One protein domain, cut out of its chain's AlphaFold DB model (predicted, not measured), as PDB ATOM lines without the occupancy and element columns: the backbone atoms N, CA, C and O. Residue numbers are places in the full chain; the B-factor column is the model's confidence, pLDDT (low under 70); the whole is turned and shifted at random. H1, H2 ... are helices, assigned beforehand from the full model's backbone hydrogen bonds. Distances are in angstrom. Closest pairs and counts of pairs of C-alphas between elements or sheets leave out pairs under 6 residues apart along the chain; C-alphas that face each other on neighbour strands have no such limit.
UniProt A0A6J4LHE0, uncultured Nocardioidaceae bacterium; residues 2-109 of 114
ATOM      1  N   ALA A   2     293.711  39.735 -47.746       81.44
ATOM      2  CA  ALA A   2     293.441  41.181 -47.726       81.44
ATOM      3  C   ALA A   2     294.578  42.058 -47.158       81.44
ATOM      4  O   ALA A   2     294.951  43.048 -47.769       81.44
ATOM      5  N   TRP A   3     295.207  41.673 -46.044       87.06
ATOM      6  CA  TRP A   3     296.311  42.444 -45.451       87.06
ATOM      7  C   TRP A   3     297.520  42.647 -46.370       87.06
ATOM      8  O   TRP A   3     298.187  43.672 -46.290       87.06
ATOM      9  N   ARG A   4     297.818  41.691 -47.255       88.31
ATOM     10  CA  ARG A   4     298.921  41.830 -48.214       88.31
ATOM     11  C   ARG A   4     298.589  42.792 -49.348       88.31
ATOM     12  O   ARG A   4     299.482  43.504 -49.783       88.31
ATOM     13  N   VAL A   5     297.320  42.867 -49.748       88.56
ATOM     14  CA  VAL A   5     296.832  43.868 -50.713       88.56
ATOM     15  C   VAL A   5     297.044  45.273 -50.148       88.56
ATOM     16  O   VAL A   5     297.638  46.121 -50.807       88.56
ATOM     17  N   TRP A   6     296.677  45.473 -48.878       88.50
ATOM     18  CA  TRP A   6     296.941  46.725 -48.169       88.50
ATOM     19  C   TRP A   6     298.430  47.045 -48.056       88.50
ATOM     20  O   TRP A   6     298.805  48.205 -48.183       88.50
ATOM     21  N   ASP A   7     299.296  46.057 -47.830       87.50
ATOM     22  CA  ASP A   7     300.744  46.294 -47.735       87.50
ATOM     23  C   ASP A   7     301.383  46.656 -49.084       87.50
ATOM     24  O   ASP A   7     302.379  47.373 -49.116       87.50
ATOM     25  N   ALA A   8     300.786  46.214 -50.193       89.88
ATOM     26  CA  ALA A   8     301.224  46.537 -51.551       89.88
ATOM     27  C   ALA A   8     300.819  47.949 -52.016       89.88
ATOM     28  O   ALA A   8     301.143  48.337 -53.131       89.88
ATOM     29  N   GLY A   9     300.117  48.727 -51.185       85.81
ATOM     30  CA  GLY A   9     299.648  50.065 -51.559       85.81
ATOM     31  C   GLY A   9     298.223  50.111 -52.106       85.81
ATOM     32  O   GLY A   9     297.689  51.205 -52.253       85.81
ATOM     33  N   ALA A  10     297.598  48.958 -52.344       88.31
ATOM     34  CA  ALA A  10     296.229  48.866 -52.832       88.31
ATOM     35  C   ALA A  10     295.197  48.912 -51.690       88.31
ATOM     36  O   ALA A  10     295.529  48.804 -50.506       88.31
ATOM     37  N   VAL A  11     293.925  49.059 -52.060       84.69
ATOM     38  CA  VAL A  11     292.774  49.095 -51.148       84.69
ATOM     39  C   VAL A  11     291.843  47.933 -51.482       84.69
ATOM     40  O   VAL A  11     291.658  47.593 -52.646       84.69
ATOM     41  N   VAL A  12     291.258  47.311 -50.457       85.81
ATOM     42  CA  VAL A  12     290.229  46.278 -50.638       85.81
ATOM     43  C   VAL A  12     288.860  46.944 -50.597       85.81
ATOM     44  O   VAL A  12     288.499  47.528 -49.575       85.81
ATOM     45  N   GLN A  13     288.107  46.838 -51.690       85.50
ATOM     46  CA  GLN A  13     286.747  47.360 -51.808       85.50
ATOM     47  C   GLN A  13     285.730  46.219 -51.730       85.50
ATOM     48  O   GLN A  13     285.995  45.103 -52.170       85.50
ATOM     49  N   TYR A  14     284.576  46.507 -51.133       86.56
ATOM     50  CA  TYR A  14     283.425  45.613 -51.124       86.56
ATOM     51  C   TYR A  14     282.372  46.204 -52.063       86.56
ATOM     52  O   TYR A  14     281.827  47.263 -51.762       86.56
ATOM     53  N   ALA A  15     282.134  45.541 -53.192       90.06
ATOM     54  CA  ALA A  15     281.112  45.909 -54.168       90.06
ATOM     55  C   ALA A  15     279.804  45.192 -53.802       90.06
ATOM     56  O   ALA A  15     279.605  44.031 -54.153       90.06
ATOM     57  N   GLY A  16     278.966  45.848 -52.993       87.69
ATOM     58  CA  GLY A  16     277.698  45.280 -52.508       87.69
ATOM     59  C   GLY A  16     276.578  45.259 -53.552       87.69
ATOM     60  O   GLY A  16     275.537  44.654 -53.323       87.69
ATOM     61  N   ASP A  17     276.803  45.923 -54.678       92.56
ATOM     62  CA  ASP A  17     275.969  45.980 -55.875       92.56
ATOM     63  C   ASP A  17     276.152  44.762 -56.796       92.56
ATOM     64  O   ASP A  17     275.317  44.506 -57.663       92.56
ATOM     65  N   LEU A  18     277.208  43.970 -56.587       90.75
ATOM     66  CA  LEU A  18     277.465  42.741 -57.331       90.75
ATOM     67  C   LEU A  18     276.956  41.522 -56.556       90.75
ATOM     68  O   LEU A  18     277.494  41.156 -55.509       90.75
ATOM     69  N   ALA A  19     275.941  40.851 -57.101       88.75
ATOM     70  CA  ALA A  19     275.443  39.593 -56.559       88.75
ATOM     71  C   ALA A  19     276.262  38.410 -57.097       88.75
ATOM     72  O   ALA A  19     276.345  38.189 -58.304       88.75
ATOM     73  N   VAL A  20     276.847  37.629 -56.188       89.81
ATOM     74  CA  VAL A  20     277.497  36.349 -56.494       89.81
ATOM     75  C   VAL A  20     276.895  35.294 -55.581       89.81
ATOM     76  O   VAL A  20     276.979  35.408 -54.357       89.81
ATOM     77  N   GLU A  21     276.293  34.263 -56.165       89.69
ATOM     78  CA  GLU A  21     275.739  33.151 -55.401       89.69
ATOM     79  C   GLU A  21     276.824  32.108 -55.120       89.69
ATOM     80  O   GLU A  21     277.531  31.652 -56.019       89.69
ATOM     81  N   HIS A  22     276.963  31.723 -53.851       84.44
ATOM     82  CA  HIS A  22     277.807  30.607 -53.447       84.44
ATOM     83  C   HIS A  22     277.001  29.674 -52.540       84.44
ATOM     84  O   HIS A  22     276.409  30.145 -51.564       84.44
ATOM     85  N   PRO A  23     277.011  28.351 -52.784       86.88
ATOM     86  CA  PRO A  23     276.262  27.409 -51.966       86.88
ATOM     87  C   PRO A  23     276.713  27.469 -50.501       86.88
ATOM     88  O   PRO A  23     277.910  27.397 -50.190       86.88
ATOM     89  N   LEU A  24     275.746  27.574 -49.586       80.81
ATOM     90  CA  LEU A  24     275.958  27.571 -48.136       80.81
ATOM     91  C   LEU A  24     276.403  26.181 -47.673       80.81
ATOM     92  O   LEU A  24     275.622  25.337 -47.243       80.81
ATOM     93  N   THR A  25     277.702  25.937 -47.780       82.69
ATOM     94  CA  THR A  25     278.313  24.680 -47.365       82.69
ATOM     95  C   THR A  25     278.836  24.801 -45.941       82.69
ATOM     96  O   THR A  25     279.718  25.614 -45.654       82.69
ATOM     97  N   VAL A  26     278.327  23.962 -45.040       80.44
ATOM     98  CA  VAL A  26     278.764  23.946 -43.641       80.44
ATOM     99  C   VAL A  26     280.223  23.488 -43.558       80.44
ATOM    100  O   VAL A  26     280.563  22.351 -43.878       80.44
ATOM    101  N   THR A  27     281.106  24.373 -43.104       76.12
ATOM    102  CA  THR A  27     282.555  24.113 -43.036       76.12
ATOM    103  C   THR A  27     282.952  23.157 -41.909       76.12
ATOM    104  O   THR A  27     283.976  22.480 -42.016       76.12
ATOM    105  N   THR A  28     282.124  23.027 -40.866       76.25
ATOM    106  CA  THR A  28     282.344  22.108 -39.732       76.25
ATOM    107  C   THR A  28     282.165  20.632 -40.092       76.25
ATOM    108  O   THR A  28     282.483  19.775 -39.273       76.25
ATOM    109  N   ARG A  29     281.730  20.312 -41.322       75.62
ATOM    110  CA  ARG A  29     281.619  18.930 -41.823       75.62
ATOM    111  C   ARG A  29     282.958  18.186 -41.860       75.62
ATOM    112  O   ARG A  29     282.988  16.961 -41.879       75.62
ATOM    113  N   HIS A  30     284.072  18.917 -41.908       80.88
ATOM    114  CA  HIS A  30     285.407  18.334 -41.958       80.88
ATOM    115  C   HIS A  30     285.983  18.178 -40.551       80.88
ATOM    116  O   HIS A  30     286.081  19.145 -39.797       80.88
ATOM    117  N   ARG A  31     286.457  16.968 -40.232       77.94
ATOM    118  CA  ARG A  31     287.064  16.621 -38.935       77.94
ATOM    119  C   ARG A  31     288.205  17.562 -38.528       77.94
ATOM    120  O   ARG A  31     288.350  17.897 -37.356       77.94
ATOM    121  N   ASP A  32     288.990  18.020 -39.498       84.75
ATOM    122  CA  ASP A  32     290.135  18.908 -39.280       84.75
ATOM    123  C   ASP A  32     289.772  20.390 -39.139       84.75
ATOM    124  O   ASP A  32     290.656  21.204 -38.862       84.75
ATOM    125  N   PHE A  33     288.498  20.764 -39.306       87.19
ATOM    126  CA  PHE A  33     288.072  22.161 -39.350       87.19
ATOM    127  C   PHE A  33     288.568  22.958 -38.140       87.19
ATOM    128  O   PHE A  33     289.250  23.966 -38.310       87.19
ATOM    129  N   TYR A  34     288.292  22.492 -36.919       85.81
ATOM    130  CA  TYR A  34     288.660  23.217 -35.700       85.81
ATOM    131  C   TYR A  34     290.177  23.351 -35.529       85.81
ATOM    132  O   TYR A  34     290.659  24.427 -35.168       85.81
ATOM    133  N   ARG A  35     290.934  22.293 -35.853       90.12
ATOM    134  CA  ARG A  35     292.402  22.288 -35.791       90.12
ATOM    135  C   ARG A  35     293.000  23.276 -36.792       90.12
ATOM    136  O   ARG A  35     293.783  24.147 -36.415       90.12
ATOM    137  N   LEU A  36     292.603  23.179 -38.061       90.50
ATOM    138  CA  LEU A  36     293.113  24.047 -39.124       90.50
ATOM    139  C   LEU A  36     292.676  25.497 -38.928       90.50
ATOM    140  O   LEU A  36     293.465  26.407 -39.170       90.50
ATOM    141  N   ASN A  37     291.456  25.732 -38.443       91.12
ATOM    142  CA  ASN A  37     290.969  27.072 -38.136       91.12
ATOM    143  C   ASN A  37     291.836  27.752 -37.065       91.12
ATOM    144  O   ASN A  37     292.279  28.884 -37.269       91.12
ATOM    145  N   ALA A  38     292.141  27.048 -35.971       90.50
ATOM    146  CA  ALA A  38     293.011  27.551 -34.914       90.50
ATOM    147  C   ALA A  38     294.433  27.826 -35.422       90.50
ATOM    148  O   ALA A  38     294.948  28.939 -35.274       90.50
ATOM    149  N   ARG A  39     295.040  26.835 -36.088       93.88
ATOM    150  CA  ARG A  39     296.400  26.931 -36.630       93.88
ATOM    151  C   ARG A  39     296.540  28.101 -37.596       93.88
ATOM    152  O   ARG A  39     297.463  28.903 -37.477       93.88
ATOM    153  N   ASN A  40     295.592  28.234 -38.523       92.75
ATOM    154  CA  ASN A  40     295.621  29.275 -39.543       92.75
ATOM    155  C   ASN A  40     295.490  30.679 -38.938       92.75
ATOM    156  O   ASN A  40     296.126  31.598 -39.447       92.75
ATOM    157  N   ARG A  41     294.742  30.866 -37.838       92.94
ATOM    158  CA  ARG A  41     294.687  32.163 -37.135       92.94
ATOM    159  C   ARG A  41     296.026  32.538 -36.508       92.94
ATOM    160  O   ARG A  41     296.465  33.678 -36.656       92.94
ATOM    161  N   VAL A  42     296.694  31.582 -35.861       93.06
ATOM    162  CA  VAL A  42     298.025  31.810 -35.278       93.06
ATOM    163  C   VAL A  42     299.043  32.121 -36.371       93.06
ATOM    164  O   VAL A  42     299.779  33.099 -36.267       93.06
ATOM    165  N   TRP A  43     299.054  31.350 -37.461       93.69
ATOM    166  CA  TRP A  43     299.940  31.602 -38.600       93.69
ATOM    167  C   TRP A  43     299.676  32.954 -39.259       93.69
ATOM    168  O   TRP A  43     300.619  33.664 -39.609       93.69
ATOM    169  N   LEU A  44     298.408  33.344 -39.396       91.75
ATOM    170  CA  LEU A  44     298.045  34.646 -39.935       91.75
ATOM    171  C   LEU A  44     298.661  35.772 -39.090       91.75
ATOM    172  O   LEU A  44     299.288  36.670 -39.654       91.75
ATOM    173  N   ALA A  45     298.565  35.687 -37.761       92.12
ATOM    174  CA  ALA A  45     299.165  36.660 -36.853       92.12
ATOM    175  C   ALA A  45     300.703  36.620 -36.889       92.12
ATOM    176  O   ALA A  45     301.325  37.648 -37.155       92.12
ATOM    177  N   LYS A  46     301.319  35.435 -36.720       90.94
ATOM    178  CA  LYS A  46     302.785  35.236 -36.718       90.94
ATOM    179  C   LYS A  46     303.450  35.830 -37.958       90.94
ATOM    180  O   LYS A  46     304.486  36.486 -37.855       90.94
ATOM    181  N   ARG A  47     302.857  35.599 -39.134       91.81
ATOM    182  CA  ARG A  47     303.451  35.992 -40.418       91.81
ATOM    183  C   ARG A  47     303.236  37.452 -40.768       91.81
ATOM    184  O   ARG A  47     304.094  38.023 -41.437       91.81
ATOM    185  N   ASN A  48     302.092  38.026 -40.391       90.81
ATOM    186  CA  ASN A  48     301.659  39.319 -40.918       90.81
ATOM    187  C   ASN A  48     301.693  40.450 -39.888       90.81
ATOM    188  O   ASN A  48     301.812  41.598 -40.300       90.81
ATOM    189  N   LEU A  49     301.610  40.175 -38.586       91.12
ATOM    190  CA  LEU A  49     301.494  41.222 -37.571       91.12
ATOM    191  C   LEU A  49     302.781  41.386 -36.748       91.12
ATOM    192  O   LEU A  49     303.458  40.399 -36.433       91.12
ATOM    193  N   PRO A  50     303.127  42.629 -36.356       90.94
ATOM    194  CA  PRO A  50     304.025  42.860 -35.231       90.94
ATOM    195  C   PRO A  50     303.496  42.133 -33.992       90.94
ATOM    196  O   PRO A  50     302.283  42.069 -33.798       90.94
ATOM    197  N   TRP A  51     304.377  41.616 -33.133       88.25
ATOM    198  CA  TRP A  51     303.959  40.829 -31.961       88.25
ATOM    199  C   TRP A  51     302.989  41.575 -31.043       88.25
ATOM    200  O   TRP A  51     302.030  40.979 -30.565       88.25
ATOM    201  N   VAL A  52     303.182  42.889 -30.909       89.44
ATOM    202  CA  VAL A  52     302.319  43.790 -30.136       89.44
ATOM    203  C   VAL A  52     300.859  43.751 -30.609       89.44
ATOM    204  O   VAL A  52     299.963  43.882 -29.791       89.44
ATOM    205  N   LEU A  53     300.602  43.522 -31.902       89.69
ATOM    206  CA  LEU A  53     299.247  43.383 -32.458       89.69
ATOM    207  C   LEU A  53     298.839  41.917 -32.645       89.69
ATOM    208  O   LEU A  53     297.672  41.561 -32.506       89.69
ATOM    209  N   GLY A  54     299.804  41.054 -32.962       90.62
ATOM    210  CA  GLY A  54     299.575  39.640 -33.225       90.62
ATOM    211  C   GLY A  54     299.139  38.862 -31.986       90.62
ATOM    212  O   GLY A  54     298.247  38.023 -32.093       90.62
ATOM    213  N   VAL A  55     299.724  39.145 -30.815       89.94
ATOM    214  CA  VAL A  55     299.340  38.478 -29.561       89.94
ATOM    215  C   VAL A  55     297.907  38.848 -29.160       89.94
ATOM    216  O   VAL A  55     297.103  37.921 -29.033       89.94
ATOM    217  N   PRO A  56     297.517  40.139 -29.065       92.88
ATOM    218  CA  PRO A  56     296.124  40.512 -28.815       92.88
ATOM    219  C   PRO A  56     295.148  39.907 -29.823       92.88
ATOM    220  O   PRO A  56     294.131  39.354 -29.421       92.88
ATOM    221  N   TYR A  57     295.486  39.914 -31.119       91.50
ATOM    222  CA  TYR A  57     294.655  39.291 -32.152       91.50
ATOM    223  C   TYR A  57     294.363  37.815 -31.849       91.50
ATOM    224  O   TYR A  57     293.211  37.380 -31.886       91.50
ATOM    225  N   VAL A  58     295.397  37.028 -31.533       92.56
ATOM    226  CA  VAL A  58     295.224  35.605 -31.216       92.56
ATOM    227  C   VAL A  58     294.424  35.426 -29.925       92.56
ATOM    228  O   VAL A  58     293.579  34.532 -29.868       92.56
ATOM    229  N   LEU A  59     294.638  36.270 -28.913       91.31
ATOM    230  CA  LEU A  59     293.905  36.214 -27.647       91.31
ATOM    231  C   LEU A  59     292.412  36.514 -27.824       91.31
ATOM    232  O   LEU A  59     291.593  35.724 -27.361       91.31
ATOM    233  N   VAL A  60     292.049  37.571 -28.557       93.38
ATOM    234  CA  VAL A  60     290.644  37.908 -28.858       93.38
ATOM    235  C   VAL A  60     289.951  36.740 -29.557       93.38
ATOM    236  O   VAL A  60     288.870  36.310 -29.156       93.38
ATOM    237  N   TRP A  61     290.602  36.143 -30.558       91.50
ATOM    238  CA  TRP A  61     290.049  34.971 -31.237       91.50
ATOM    239  C   TRP A  61     289.950  33.735 -30.349       91.50
ATOM    240  O   TRP A  61     289.034  32.933 -30.534       91.50
ATOM    241  N   THR A  62     290.875  33.576 -29.405       90.94
ATOM    242  CA  THR A  62     290.837  32.494 -28.418       90.94
ATOM    243  C   THR A  62     289.634  32.682 -27.496       90.94
ATOM    244  O   THR A  62     288.838  31.758 -27.353       90.94
ATOM    245  N   ALA A  63     289.425  33.892 -26.970       91.75
ATOM    246  CA  ALA A  63     288.273  34.230 -26.135       91.75
ATOM    247  C   ALA A  63     286.942  34.018 -26.875       91.75
ATOM    248  O   ALA A  63     286.049  33.341 -26.366       91.75
ATOM    249  N   LEU A  64     286.830  34.506 -28.116       90.75
ATOM    250  CA  LEU A  64     285.642  34.299 -28.951       90.75
ATOM    251  C   LEU A  64     285.378  32.819 -29.231       90.75
ATOM    252  O   LEU A  64     284.225  32.387 -29.231       90.75
ATOM    253  N   GLN A  65     286.424  32.027 -29.482       89.38
ATOM    254  CA  GLN A  65     286.252  30.597 -29.707       89.38
ATOM    255  C   GLN A  65     285.780  29.886 -28.438       89.38
ATOM    256  O   GLN A  65     284.875  29.054 -28.523       89.38
ATOM    257  N   VAL A  66     286.362  30.211 -27.283       89.38
ATOM    258  CA  VAL A  66     285.947  29.655 -25.990       89.38
ATOM    259  C   VAL A  66     284.484  29.994 -25.723       89.38
ATOM    260  O   VAL A  66     283.694  29.078 -25.509       89.38
ATOM    261  N   ALA A  67     284.092  31.262 -25.878       91.19
ATOM    262  CA  ALA A  67     282.709  31.709 -25.717       91.19
ATOM    263  C   ALA A  67     281.731  30.966 -26.648       91.19
ATOM    264  O   ALA A  67     280.663  30.532 -26.223       91.19
ATOM    265  N   ARG A  68     282.106  30.746 -27.915       86.75
ATOM    266  CA  ARG A  68     281.286  29.987 -28.880       86.75
ATOM    267  C   ARG A  68     281.194  28.500 -28.556       86.75
ATOM    268  O   ARG A  68     280.191  27.868 -28.879       86.75
ATOM    269  N   SER A  69     282.228  27.939 -27.938       86.62
ATOM    270  CA  SER A  69     282.307  26.504 -27.652       86.62
ATOM    271  C   SER A  69     281.686  26.129 -26.303       86.62
ATOM    272  O   SER A  69     281.645  24.947 -25.983       86.62
ATOM    273  N   VAL A  70     281.142  27.089 -25.538       86.31
ATOM    274  CA  VAL A  70     280.405  26.827 -24.281       86.31
ATOM    275  C   VAL A  70     279.268  25.823 -24.493       86.31
ATOM    276  O   VAL A  70     279.021  24.974 -23.646       86.31
ATOM    277  N   ARG A  71     278.606  25.874 -25.656       83.12
ATOM    278  CA  ARG A  71     277.507  24.961 -26.015       83.12
ATOM    279  C   ARG A  71     277.972  23.648 -26.664       83.12
ATOM    280  O   ARG A  71     277.152  22.772 -26.898       83.12
ATOM    281  N   ALA A  72     279.261  23.517 -26.984       84.12
ATOM    282  CA  ALA A  72     279.833  22.359 -27.673       84.12
ATOM    283  C   ALA A  72     281.310  22.150 -27.271       84.12
ATOM    284  O   ALA A  72     282.214  22.330 -28.088       84.12
ATOM    285  N   PRO A  73     281.598  21.763 -26.015       84.56
ATOM    286  CA  PRO A  73     282.964  21.737 -25.483       84.56
ATOM    287  C   PRO A  73     283.885  20.741 -26.203       84.56
ATOM    288  O   PRO A  73     285.098  20.947 -26.254       84.56
ATOM    289  N   ALA A  74     283.324  19.707 -26.840       84.00
ATOM    290  CA  ALA A  74     284.072  18.739 -27.645       84.00
ATOM    291  C   ALA A  74     284.887  19.391 -28.782       84.00
ATOM    292  O   ALA A  74     285.884  18.827 -29.232       84.00
ATOM    293  N   THR A  75     284.519  20.599 -29.226       84.12
ATOM    294  CA  THR A  75     285.241  21.328 -30.277       84.12
ATOM    295  C   THR A  75     286.508  22.023 -29.771       84.12
ATOM    296  O   THR A  75     287.355  22.405 -30.578       84.12
ATOM    297  N   LEU A  76     286.670  22.190 -28.453       86.06
ATOM    298  CA  LEU A  76     287.807  22.902 -27.862       86.06
ATOM    299  C   LEU A  76     289.105  22.112 -27.966       86.06
ATOM    300  O   LEU A  76     290.131  22.681 -28.322       86.06
ATOM    301  N   LEU A  77     289.076  20.806 -27.699       88.19
ATOM    302  CA  LEU A  77     290.279  19.977 -27.738       88.19
ATOM    303  C   LEU A  77     290.974  19.985 -29.117       88.19
ATOM    304  O   LEU A  77     292.170  20.291 -29.169       88.19
ATOM    305  N   PRO A  78     290.287  19.706 -30.247       88.94
ATOM    306  CA  PRO A  78     290.919  19.795 -31.564       88.94
ATOM    307  C   PRO A  78     291.347  21.228 -31.910       88.94
ATOM    308  O   PRO A  78     292.369  21.411 -32.573       88.94
ATOM    309  N   TRP A  79     290.622  22.243 -31.429       91.38
ATOM    310  CA  TRP A  79     290.987  23.644 -31.631       91.38
ATOM    311  C   TRP A  79     292.278  24.020 -30.887       91.38
ATOM    312  O   TRP A  79     293.209  24.525 -31.507       91.38
ATOM    313  N   PHE A  80     292.399  23.704 -29.593       91.31
ATOM    314  CA  PHE A  80     293.607  23.976 -28.804       91.31
ATOM    315  C   PHE A  80     294.826  23.207 -29.321       91.31
ATOM    316  O   PHE A  80     295.929  23.752 -29.324       91.31
ATOM    317  N   ARG A  81     294.638  21.982 -29.834       91.06
ATOM    318  CA  ARG A  81     295.702  21.251 -30.546       91.06
ATOM    319  C   ARG A  81     296.205  22.042 -31.754       91.06
ATOM    320  O   ARG A  81     297.411  22.219 -31.895       91.06
ATOM    321  N   GLY A  82     295.299  22.568 -32.578       91.19
ATOM    322  CA  GLY A  82     295.655  23.410 -33.722       91.19
ATOM    323  C   GLY A  82     296.280  24.751 -33.329       91.19
ATOM    324  O   GLY A  82     297.204  25.222 -33.987       91.19
ATOM    325  N   TRP A  83     295.826  25.353 -32.229       92.56
ATOM    326  CA  TRP A  83     296.408  26.573 -31.671       92.56
ATOM    327  C   TRP A  83     297.862  26.338 -31.237       92.56
ATOM    328  O   TRP A  83     298.756  27.066 -31.666       92.56
ATOM    329  N   ALA A  84     298.117  25.276 -30.464       92.06
ATOM    330  CA  ALA A  84     299.460  24.902 -30.027       92.06
ATOM    331  C   ALA A  84     300.364  24.522 -31.212       92.06
ATOM    332  O   ALA A  84     301.521  24.941 -31.261       92.06
ATOM    333  N   GLU A  85     299.829  23.785 -32.194       92.12
ATOM    334  CA  GLU A  85     300.507  23.497 -33.465       92.12
ATOM    335  C   GLU A  85     300.920  24.800 -34.157       92.12
ATOM    336  O   GLU A  85     302.077  24.945 -34.540       92.12
ATOM    337  N   GLY A  86     300.026  25.789 -34.252       91.44
ATOM    338  CA  GLY A  86     300.306  27.074 -34.895       91.44
ATOM    339  C   GLY A  86     301.469  27.851 -34.267       91.44
ATOM    340  O   GLY A  86     302.228  28.520 -34.975       91.44
ATOM    341  N   TRP A  87     301.641  27.748 -32.947       90.75
ATOM    342  CA  TRP A  87     302.753  28.379 -32.235       90.75
ATOM    343  C   TRP A  87     304.064  27.621 -32.404       90.75
ATOM    344  O   TRP A  87     305.085  28.255 -32.678       90.75
ATOM    345  N   ARG A  88     304.022  26.290 -32.288       91.44
ATOM    346  CA  ARG A  88     305.201  25.410 -32.311       91.44
ATOM    347  C   ARG A  88     305.775  25.189 -33.704       91.44
ATOM    348  O   ARG A  88     306.973  24.989 -33.840       91.44
ATOM    349  N   THR A  89     304.930  25.210 -34.728       90.69
ATOM    350  CA  THR A  89     305.358  24.983 -36.110       90.69
ATOM    351  C   THR A  89     305.845  26.269 -36.759       90.69
ATOM    352  O   THR A  89     305.375  27.375 -36.442       90.69
ATOM    353  N   ASP A  90     306.793  26.121 -37.684       87.31
ATOM    354  CA  ASP A  90     307.168  27.217 -38.560       87.31
ATOM    355  C   ASP A  90     305.961  27.602 -39.429       87.31
ATOM    356  O   ASP A  90     305.314  26.764 -40.055       87.31
ATOM    357  N   ALA A  91     305.641  28.894 -39.426       85.94
ATOM    358  CA  ALA A  91     304.567  29.447 -40.239       85.94
ATOM    359  C   ALA A  91     305.078  29.859 -41.636       85.94
ATOM    360  O   ALA A  91     304.315  30.412 -42.431       85.94
ATOM    361  N   GLY A  92     306.355  29.612 -41.936       87.62
ATOM    362  CA  GLY A  92     307.057  30.087 -43.118       87.62
ATOM    363  C   GLY A  92     307.489  31.546 -42.975       87.62
ATOM    364  O   GLY A  92     307.378  32.156 -41.909       87.62
ATOM    365  N   ALA A  93     307.938  32.140 -44.085       87.12
ATOM    366  CA  ALA A  93     308.513  33.485 -44.093       87.12
ATOM    367  C   ALA A  93     307.623  34.526 -43.387       87.12
ATOM    368  O   ALA A  93     306.428  34.683 -43.690       87.12
ATOM    369  N   ARG A  94     308.243  35.253 -42.451       88.50
ATOM    370  CA  ARG A  94     307.625  36.324 -41.670       88.50
ATOM    371  C   ARG A  94     307.875  37.666 -42.345       88.50
ATOM    372  O   ARG A  94     309.010  38.112 -42.458       88.50
ATOM    373  N   ARG A  95     306.795  38.336 -42.745       88.94
ATOM    374  CA  ARG A  95     306.823  39.690 -43.309       88.94
ATOM    375  C   ARG A  95     305.760  40.516 -42.604       88.94
ATOM    376  O   ARG A  95     304.581  40.461 -42.948       88.94
ATOM    377  N   THR A  96     306.147  41.244 -41.570       91.06
ATOM    378  CA  THR A  96     305.198  42.062 -40.809       91.06
ATOM    379  C   THR A  96     304.668  43.213 -41.663       91.06
ATOM    380  O   THR A  96     305.396  43.756 -42.491       91.06
ATOM    381  N   LEU A  97     303.399  43.578 -41.476       90.50
ATOM    382  CA  LEU A  97     302.822  44.781 -42.075       90.50
ATOM    383  C   LEU A  97     303.612  46.011 -41.632       90.50
ATOM    384  O   LEU A  97     304.006  46.115 -40.468       90.50
ATOM    385  N   ARG A  98     303.795  46.961 -42.550       90.88
ATOM    386  CA  ARG A  98     304.345  48.273 -42.199       90.88
ATOM    387  C   ARG A  98     303.377  48.988 -41.251       90.88
ATOM    388  O   ARG A  98     302.164  48.929 -41.447       90.88
ATOM    389  N   TRP A  99     303.890  49.726 -40.268       90.44
ATOM    390  CA  TRP A  99     303.047  50.533 -39.372       90.44
ATOM    391  C   TRP A  99     302.175  51.540 -40.136       90.44
ATOM    392  O   TRP A  99     301.005  51.709 -39.804       90.44
ATOM    393  N   GLY A 100     302.694  52.120 -41.226       90.62
ATOM    394  CA  GLY A 100     301.900  52.960 -42.130       90.62
ATOM    395  C   GLY A 100     300.731  52.210 -42.785       90.62
ATOM    396  O   GLY A 100     299.645  52.768 -42.922       90.62
ATOM    397  N   THR A 101     300.909  50.925 -43.113       91.19
ATOM    398  CA  THR A 101     299.829  50.060 -43.613       91.19
ATOM    399  C   THR A 101     298.767  49.838 -42.540       91.19
ATOM    400  O   THR A 101     297.583  49.979 -42.828       91.19
ATOM    401  N   VAL A 102     299.180  49.542 -41.301       90.19
ATOM    402  CA  VAL A 102     298.262  49.386 -40.161       90.19
ATOM    403  C   VAL A 102     297.453  50.665 -39.948       90.19
ATOM    404  O   VAL A 102     296.230  50.606 -39.899       90.19
ATOM    405  N   ALA A 103     298.110  51.827 -39.913       90.12
ATOM    406  CA  ALA A 103     297.438  53.114 -39.763       90.12
ATOM    407  C   ALA A 103     296.451  53.391 -40.910       90.12
ATOM    408  O   ALA A 103     295.318  53.804 -40.665       90.12
ATOM    409  N   ARG A 104     296.841  53.118 -42.163       89.88
ATOM    410  CA  ARG A 104     295.967  53.284 -43.334       89.88
ATOM    411  C   ARG A 104     294.738  52.381 -43.264       89.88
ATOM    412  O   ARG A 104     293.634  52.855 -43.515       89.88
ATOM    413  N   MET A 105     294.927  51.114 -42.909       91.06
ATOM    414  CA  MET A 105     293.836  50.158 -42.722       91.06
ATOM    415  C   MET A 105     292.871  50.612 -41.622       91.06
ATOM    416  O   MET A 105     291.662  50.630 -41.840       91.06
ATOM    417  N   THR A 106     293.394  51.039 -40.467       89.50
ATOM    418  CA  THR A 106     292.585  51.555 -39.355       89.50
ATOM    419  C   THR A 106     291.797  52.802 -39.760       89.50
ATOM    420  O   THR A 106     290.608  52.877 -39.467       89.50
ATOM    421  N   ARG A 107     292.399  53.736 -40.513       89.88
ATOM    422  CA  ARG A 107     291.697  54.920 -41.054       89.88
ATOM    423  C   ARG A 107     290.541  54.569 -41.995       89.88
ATOM    424  O   ARG A 107     289.589  55.329 -42.078       89.88
ATOM    425  N   HIS A 108     290.602  53.422 -42.669       87.56
ATOM    426  CA  HIS A 108     289.517  52.915 -43.520       87.56
ATOM    427  C   HIS A 108     288.522  52.020 -42.753       87.56
ATOM    428  O   HIS A 108     287.761  51.277 -43.370       87.56
ATOM    429  N   GLY A 109     288.553  52.027 -41.414       87.06
ATOM    430  CA  GLY A 109     287.662  51.213 -40.581       87.06
ATOM    431  C   GLY A 109     287.951  49.711 -40.648       87.06
ATOM    432  O   GLY A 109     287.082  48.895 -40.351       87.06
TER     433      GLY A 109
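What this domain is: This is residues 2 to 109 of the 114 residues of a protein of uncultured Nocardioidaceae bacterium (UniProt A0A6J4LHE0). H2, H3 and H4 form an up-and-down bundle, each running against the one before; short H1 and H5 lie toward its Asn 48 end, and residues 14 to 27 stick out as a free loop. The 108 printed residues hold five named helices, H1 to H5, and no named strand: all helix. The whole is loose, with radius of gyration of the C-alphas 16.2 A and spans of 42 by 37 by 24 A.

How they stand to each other: H3, residues 51 to 69, touches H2, residues 33 to 48, with residues 54 to 58 alone, a helical hairpin; the closest C-alphas, Gly 54 and Ala 45, are 4.7 A apart. H4, residues 73 to 88, touches H2, closest C-alphas Gly 82 and Arg 35, 4.0 A. H1, residues 2 to 7, and H5, residues 99 to 107, only just touch, with 3 pairs of C-alphas within 8 A; the closest are Asp 7 and Thr 101, 5.7 A. Every O i to N i+4 pair is within hydrogen-bond range in H1, H2 and H5; H3 has 14 of 15, H4 10 of 12.

Where its parts are: H3 measures 26.3 A from C-alpha 51 at (303.959, 40.829, -31.961), H4 23.5 A and H2 21.9 A. H5 ends at C-alpha 107, (291.697, 54.920, -41.054).

The domain as a whole: The printed part has no cut. The link H1 to H2 is long, 25 residues. No printed residue is under 70 in pLDDT.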